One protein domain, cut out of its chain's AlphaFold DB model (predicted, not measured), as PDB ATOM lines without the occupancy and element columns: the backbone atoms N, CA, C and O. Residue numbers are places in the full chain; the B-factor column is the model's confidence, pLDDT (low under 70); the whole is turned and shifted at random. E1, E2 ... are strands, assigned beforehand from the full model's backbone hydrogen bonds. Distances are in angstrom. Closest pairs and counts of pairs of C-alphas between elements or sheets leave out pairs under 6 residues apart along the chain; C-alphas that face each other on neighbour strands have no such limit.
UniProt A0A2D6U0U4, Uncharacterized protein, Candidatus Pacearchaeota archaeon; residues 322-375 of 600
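This is residues 322 to 375 of the 600 residues of an uncharacterized protein of Candidatus Pacearchaeota archaeon (UniProt A0A2D6U0U4). Picture one small antiparallel sheet of four strands, twisted and bent like a warped slab, that folds back and forth from E1 to E4. The link of residues 355 to 364 makes a loop over one face of the sheet, while residues 322 to 325 and 369 to 375 trail away to distant ends. The printed part has 54 residues, with no named helix and four named strands, in the order E1, E2, E3, E4 both along the chain and across the sheet. The class is all strand; the whole is compact, with a radius of gyration of the C-alphas of 11.1 A, and flat, spanning 35 by 30 by 16 A.

Start with E2, the longest strand, residues 335 to 343, 21.5 A from first to last C-alpha; it bends by 64 degrees at residue 340. Find C-alpha 326 at (38.613, -30.609, 45.710), where E1 begins; it runs to residue 332, over 18.7 A. E3 is residues 348 to 354, 16.4 A. E4, residues 365 to 368, ends at C-alpha 368, (47.534, -37.834, 33.745).

The sheet is a meander, each strand the antiparallel neighbour of the one before, and each successive pair is a hairpin. Between E1 and E2, at 171 degrees, look for N 328 and O 340, 2.8 A apart, within hydrogen-bond range. Between E2 and E3, at 167 degrees, find N 350 and O 341 at 2.8 A. E3 and E4 have N 353 and O 367 at 2.8 A. The edge strands E1 and E4 are apart. The sheet is twisted, its C-alphas lying up to 4.1 A off the best plane.

The C-alphas of Ala 322 and Lys 374 are the two farthest apart, 35.5 A. The printed part has no cut and no long link. Its mean pLDDT is 93.7, and no printed residue is under 70.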
ATOM      1  N   ALA A 322      45.093 -26.860  55.463       74.50
ATOM      2  CA  ALA A 322      46.046 -26.546  54.403       74.50
ATOM      3  C   ALA A 322      46.087 -27.731  53.416       74.50
ATOM      4  O   ALA A 322      46.085 -28.880  53.860       74.50
ATOM      5  N   ASP A 323      46.093 -27.439  52.116       84.88
ATOM      6  CA  ASP A 323      46.236 -28.394  51.006       84.88
ATOM      7  C   ASP A 323      45.132 -29.469  50.889       84.88
ATOM      8  O   ASP A 323      45.415 -30.666  50.780       84.88
ATOM      9  N   VAL A 324      43.854 -29.061  50.921       92.06
ATOM     10  CA  VAL A 324      42.720 -29.975  50.676       92.06
ATOM     11  C   VAL A 324      42.274 -29.912  49.220       92.06
ATOM     12  O   VAL A 324      41.621 -28.958  48.801       92.06
ATOM     13  N   ASP A 325      42.552 -30.985  48.494       93.88
ATOM     14  CA  ASP A 325      42.142 -31.176  47.109       93.88
ATOM     15  C   ASP A 325      40.615 -31.277  46.979       93.88
ATOM     16  O   ASP A 325      39.939 -31.936  47.775       93.88
ATOM     17  N   ALA A 326      40.057 -30.652  45.939       94.12
ATOM     18  CA  ALA A 326      38.613 -30.609  45.710       94.12
ATOM     19  C   ALA A 326      38.268 -30.858  44.243       94.12
ATOM     20  O   ALA A 326      38.851 -30.254  43.342       94.12
ATOM     21  N   GLY A 327      37.294 -31.728  43.975       94.94
ATOM     22  CA  GLY A 327      36.939 -32.051  42.599       94.94
ATOM     23  C   GLY A 327      35.848 -33.094  42.435       94.94
ATOM     24  O   GLY A 327      35.109 -33.419  43.362       94.94
ATOM     25  N   ILE A 328      35.769 -33.614  41.215       96.00
ATOM     26  CA  ILE A 328      34.821 -34.637  40.788       96.00
ATOM     27  C   ILE A 328      35.555 -35.971  40.711       96.00
ATOM     28  O   ILE A 328      36.533 -36.117  39.974       96.00
ATOM     29  N   TYR A 329      35.050 -36.949  41.456       96.06
ATOM     30  CA  TYR A 329      35.589 -38.300  41.521       96.06
ATOM     31  C   TYR A 329      34.697 -39.268  40.743       96.06
ATOM     32  O   TYR A 329      33.518 -39.425  41.059       96.06
ATOM     33  N   ILE A 330      35.258 -39.959  39.752       96.81
ATOM     34  CA  ILE A 330      34.526 -40.923  38.925       96.81
ATOM     35  C   ILE A 330      35.097 -42.316  39.180       96.81
ATOM     36  O   ILE A 330      36.165 -42.676  38.672       96.81
ATOM     37  N   GLN A 331      34.364 -43.126  39.947       95.44
ATOM     38  CA  GLN A 331      34.709 -44.531  40.161       95.44
ATOM     39  C   GLN A 331      34.523 -45.329  38.864       95.44
ATOM     40  O   GLN A 331      33.508 -45.209  38.182       95.44
ATOM     41  N   ARG A 332      35.495 -46.187  38.532       95.69
ATOM     42  CA  ARG A 332      35.521 -46.960  37.273       95.69
ATOM     43  C   ARG A 332      35.620 -48.470  37.508       95.69
ATOM     44  O   ARG A 332      36.317 -49.182  36.783       95.69
ATOM     45  N   GLY A 333      34.937 -48.964  38.543       92.38
ATOM     46  CA  GLY A 333      35.021 -50.363  38.969       92.38
ATOM     47  C   GLY A 333      36.403 -50.687  39.541       92.38
ATOM     48  O   GLY A 333      36.850 -49.997  40.452       92.38
ATOM     49  N   THR A 334      37.076 -51.711  39.003       92.81
ATOM     50  CA  THR A 334      38.428 -52.138  39.424       92.81
ATOM     51  C   THR A 334      39.564 -51.314  38.815       92.81
ATOM     52  O   THR A 334      40.718 -51.506  39.185       92.81
ATOM     53  N   ASN A 335      39.265 -50.444  37.848       96.00
ATOM     54  CA  ASN A 335      40.256 -49.546  37.265       96.00
ATOM     55  C   ASN A 335      40.468 -48.325  38.167       96.00
ATOM     56  O   ASN A 335      39.576 -47.951  38.928       96.00
ATOM     57  N   ASN A 336      41.610 -47.656  38.002       96.62
ATOM     58  CA  ASN A 336      41.870 -46.367  38.639       96.62
ATOM     59  C   ASN A 336      40.736 -45.375  38.338       96.62
ATOM     60  O   ASN A 336      40.279 -45.260  37.189       96.62
ATOM     61  N   ALA A 337      40.301 -44.655  39.372       97.25
ATOM     62  CA  ALA A 337      39.274 -43.634  39.252       97.25
ATOM     63  C   ALA A 337      39.761 -42.503  38.346       97.25
ATOM     64  O   ALA A 337      40.945 -42.168  38.361       97.25
ATOM     65  N   ALA A 338      38.855 -41.935  37.552       97.31
ATOM     66  CA  ALA A 338      39.133 -40.716  36.799       97.31
ATOM     67  C   ALA A 338      38.720 -39.523  37.659       97.31
ATOM     68  O   ALA A 338      37.599 -39.488  38.166       97.31
ATOM     69  N   ILE A 339      39.629 -38.574  37.856       97.38
ATOM     70  CA  ILE A 339      39.423 -37.462  38.780       97.38
ATOM     71  C   ILE A 339      39.784 -36.165  38.067       97.38
ATOM     72  O   ILE A 339      40.875 -36.044  37.510       97.38
ATOM     73  N   LEU A 340      38.865 -35.201  38.099       96.88
ATOM     74  CA  LEU A 340      39.122 -33.809  37.741       96.88
ATOM     75  C   LEU A 340      39.064 -32.989  39.022       96.88
ATOM     76  O   LEU A 340      38.007 -32.919  39.647       96.88
ATOM     77  N   TYR A 341      40.176 -32.384  39.422       96.56
ATOM     78  CA  TYR A 341      40.255 -31.707  40.712       96.56
ATOM     79  C   TYR A 341      41.212 -30.517  40.698       96.56
ATOM     80  O   TYR A 341      42.112 -30.443  39.859       96.56
ATOM     81  N   TRP A 342      40.992 -29.579  41.614       95.94
ATOM     82  CA  TRP A 342      41.960 -28.555  41.986       95.94
ATOM     83  C   TRP A 342      42.943 -29.156  42.985       95.94
ATOM     84  O   TRP A 342      42.525 -29.633  44.043       95.94
ATOM     85  N   ASN A 343      44.225 -29.163  42.625       94.31
ATOM     86  CA  ASN A 343      45.304 -29.557  43.515       94.31
ATOM     87  C   ASN A 343      45.810 -28.315  44.247       94.31
ATOM     88  O   ASN A 343      46.433 -27.461  43.612       94.31
ATOM     89  N   GLU A 344      45.544 -28.225  45.550       92.69
ATOM     90  CA  GLU A 344      45.932 -27.049  46.344       92.69
ATOM     91  C   GLU A 344      47.449 -26.966  46.542       92.69
ATOM     92  O   GLU A 344      48.029 -25.892  46.475       92.69
ATOM     93  N   GLY A 345      48.129 -28.105  46.702       91.19
ATOM     94  CA  GLY A 345      49.581 -28.113  46.907       91.19
ATOM     95  C   GLY A 345      50.386 -27.639  45.687       91.19
ATOM     96  O   GLY A 345      51.531 -27.208  45.832       91.19
ATOM     97  N   GLU A 346      49.819 -27.732  44.479       92.75
ATOM     98  CA  GLU A 346      50.460 -27.292  43.235       92.75
ATOM     99  C   GLU A 346      49.742 -26.123  42.523       92.75
ATOM    100  O   GLU A 346      50.154 -25.770  41.411       92.75
ATOM    101  N   ASP A 347      48.678 -25.561  43.111       92.81
ATOM    102  CA  ASP A 347      47.852 -24.467  42.569       92.81
ATOM    103  C   ASP A 347      47.394 -24.674  41.110       92.81
ATOM    104  O   ASP A 347      47.514 -23.787  40.251       92.81
ATOM    105  N   LYS A 348      46.899 -25.872  40.771       93.31
ATOM    106  CA  LYS A 348      46.437 -26.157  39.401       93.31
ATOM    107  C   LYS A 348      45.299 -27.169  39.332       93.31
ATOM    108  O   LYS A 348      45.228 -28.112  40.117       93.31
ATOM    109  N   PHE A 349      44.461 -27.039  38.304       95.19
ATOM    110  CA  PHE A 349      43.547 -28.110  37.917       95.19
ATOM    111  C   PHE A 349      44.308 -29.279  37.292       95.19
ATOM    112  O   PHE A 349      45.167 -29.084  36.427       95.19
ATOM    113  N   LYS A 350      43.950 -30.499  37.692       95.94
ATOM    114  CA  LYS A 350      44.524 -31.743  37.178       95.94
ATOM    115  C   LYS A 350      43.403 -32.694  36.771       95.94
ATOM    116  O   LYS A 350      42.433 -32.887  37.502       95.94
ATOM    117  N   ALA A 351      43.560 -33.292  35.595       96.81
ATOM    118  CA  ALA A 351      42.783 -34.442  35.155       96.81
ATOM    119  C   ALA A 351      43.696 -35.665  35.238       96.81
ATOM    120  O   ALA A 351      44.730 -35.713  34.568       96.81
ATOM    121  N   VAL A 352      43.359 -36.626  36.095       97.25
ATOM    122  CA  VAL A 352      44.237 -37.761  36.413       97.25
ATOM    123  C   VAL A 352      43.458 -39.060  36.518       97.25
ATOM    124  O   VAL A 352      42.242 -39.084  36.715       97.25
ATOM    125  N   THR A 353      44.190 -40.164  36.427       97.75
ATOM    126  CA  THR A 353      43.770 -41.433  37.007       97.75
ATOM    127  C   THR A 353      44.466 -41.632  38.347       97.75
ATOM    128  O   THR A 353      45.651 -41.318  38.486       97.75
ATOM    129  N   SER A 354      43.743 -42.147  39.337       96.94
ATOM    130  CA  SER A 354      44.251 -42.310  40.701       96.94
ATOM    131  C   SER A 354      43.735 -43.591  41.362       96.94
ATOM    132  O   SER A 354      42.645 -44.078  41.050       96.94
ATOM    133  N   THR A 355      44.526 -44.130  42.287       95.69
ATOM    134  CA  THR A 355      44.138 -45.196  43.224       95.69
ATOM    135  C   THR A 355      43.643 -44.652  44.568       95.69
ATOM    136  O   THR A 355      43.221 -45.436  45.418       95.69
ATOM    137  N   SER A 356      43.679 -43.331  44.777       95.50
ATOM    138  CA  SER A 356      43.149 -42.690  45.980       95.50
ATOM    139  C   SER A 356      41.659 -42.984  46.153       95.50
ATOM    140  O   SER A 356      40.892 -42.987  45.189       95.50
ATOM    141  N   ALA A 357      41.234 -43.185  47.400       93.31
ATOM    142  CA  ALA A 357      39.817 -43.251  47.744       93.31
ATOM    143  C   ALA A 357      39.163 -41.862  47.630       93.31
ATOM    144  O   ALA A 357      39.828 -40.853  47.844       93.31
ATOM    145  N   ALA A 358      37.852 -41.797  47.384       92.12
ATOM    146  CA  ALA A 358      37.111 -40.530  47.279       92.12
ATOM    147  C   ALA A 358      37.072 -39.697  48.581       92.12
ATOM    148  O   ALA A 358      36.610 -38.563  48.576       92.12
ATOM    149  N   THR A 359      37.530 -40.260  49.703       89.94
ATOM    150  CA  THR A 359      37.510 -39.632  51.034       89.94
ATOM    151  C   THR A 359      38.848 -39.018  51.448       89.94
ATOM    152  O   THR A 359      38.965 -38.547  52.578       89.94
ATOM    153  N   VAL A 360      39.889 -39.099  50.614       91.19
ATOM    154  CA  VAL A 360      41.198 -38.518  50.952       91.19
ATOM    155  C   VAL A 360      41.175 -36.999  50.789       91.19
ATOM    156  O   VAL A 360      40.452 -36.477  49.949       91.19
ATOM    157  N   THR A 361      42.001 -36.293  51.560       90.62
ATOM    158  CA  THR A 361      42.192 -34.837  51.425       90.62
ATOM    159  C   THR A 361      43.247 -34.466  50.386       90.62
ATOM    160  O   THR A 361      43.323 -33.313  49.992       90.62
ATOM    161  N   THR A 362      44.066 -35.429  49.959       92.12
ATOM    162  CA  THR A 362      45.124 -35.232  48.965       92.12
ATOM    163  C   THR A 362      45.093 -36.394  47.982       92.12
ATOM    164  O   THR A 362      45.249 -37.561  48.363       92.12
ATOM    165  N   VAL A 363      44.853 -36.090  46.713       94.69
ATOM    166  CA  VAL A 363      44.775 -37.065  45.628       94.69
ATOM    167  C   VAL A 363      46.187 -37.399  45.160       94.69
ATOM    168  O   VAL A 363      46.984 -36.516  44.849       94.69
ATOM    169  N   VAL A 364      46.495 -38.694  45.090       94.69
ATOM    170  CA  VAL A 364      47.773 -39.185  44.572       94.69
ATOM    171  C   VAL A 364      47.590 -39.571  43.115       94.69
ATOM    172  O   VAL A 364      46.877 -40.527  42.794       94.69
ATOM    173  N   ASP A 365      48.249 -38.848  42.223       96.06
ATOM    174  CA  ASP A 365      48.235 -39.151  40.798       96.06
ATOM    175  C   ASP A 365      48.873 -40.509  40.522       96.06
ATOM    176  O   ASP A 365      49.997 -40.785  40.939       96.06
ATOM    177  N   THR A 366      48.189 -41.350  39.754       96.62
ATOM    178  CA  THR A 366      48.830 -42.508  39.118       96.62
ATOM    179  C   THR A 366      49.318 -42.160  37.714       96.62
ATOM    180  O   THR A 366      50.419 -42.550  37.334       96.62
ATOM    181  N   ALA A 367      48.512 -41.425  36.946       96.19
ATOM    182  CA  ALA A 367      48.871 -40.894  35.631       96.19
ATOM    183  C   ALA A 367      47.961 -39.714  35.264       96.19
ATOM    184  O   ALA A 367      46.832 -39.647  35.749       96.19
ATOM    185  N   LEU A 368      48.410 -38.832  34.367       94.56
ATOM    186  CA  LEU A 368      47.534 -37.834  33.745       94.56
ATOM    187  C   LEU A 368      46.442 -38.535  32.919       94.56
ATOM    188  O   LEU A 368      46.690 -39.578  32.314       94.56
ATOM    189  N   ALA A 369      45.234 -37.976  32.925       94.50
ATOM    190  CA  ALA A 369      44.123 -38.436  32.104       94.50
ATOM    191  C   ALA A 369      43.993 -37.570  30.848       94.50
ATOM    192  O   ALA A 369      44.167 -36.351  30.900       94.50
ATOM    193  N   ASP A 370      43.637 -38.203  29.733       91.06
ATOM    194  CA  ASP A 370      43.405 -37.507  28.472       91.06
ATOM    195  C   ASP A 370      42.126 -36.658  28.531       91.06
ATOM    196  O   ASP A 370      41.110 -37.067  29.102       91.06
ATOM    197  N   PHE A 371      42.158 -35.490  27.883       91.31
ATOM    198  CA  PHE A 371      41.012 -34.590  27.762       91.31
ATOM    199  C   PHE A 371      40.717 -34.314  26.284       91.31
ATOM    200  O   PHE A 371      41.546 -33.762  25.563       91.31
ATOM    201  N   ALA A 372      39.532 -34.713  25.815       90.75
ATOM    202  CA  ALA A 372      39.110 -34.501  24.433       90.75
ATOM    203  C   ALA A 372      38.322 -33.189  24.314       90.75
ATOM    204  O   ALA A 372      37.207 -33.075  24.821       90.75
ATOM    205  N   VAL A 373      38.894 -32.204  23.621       89.56
ATOM    206  CA  VAL A 373      38.289 -30.884  23.385       89.56
ATOM    207  C   VAL A 373      38.360 -30.517  21.913       89.56
ATOM    208  O   VAL A 373      39.280 -30.920  21.210       89.56
ATOM    209  N   LYS A 374      37.378 -29.742  21.443       90.19
ATOM    210  CA  LYS A 374      37.369 -29.208  20.075       90.19
ATOM    211  C   LYS A 374      38.441 -28.128  19.914       90.19
ATOM    212  O   LYS A 374      39.337 -28.278  19.096       90.19
ATOM    213  N   ASP A 375      38.338 -27.078  20.723       88.50
ATOM    214  CA  ASP A 375      39.243 -25.936  20.724       88.50
ATOM    215  C   ASP A 375      39.752 -25.737  22.158       88.50
ATOM    216  O   ASP A 375      38.953 -25.604  23.089       88.50
TER     217      ASP A 375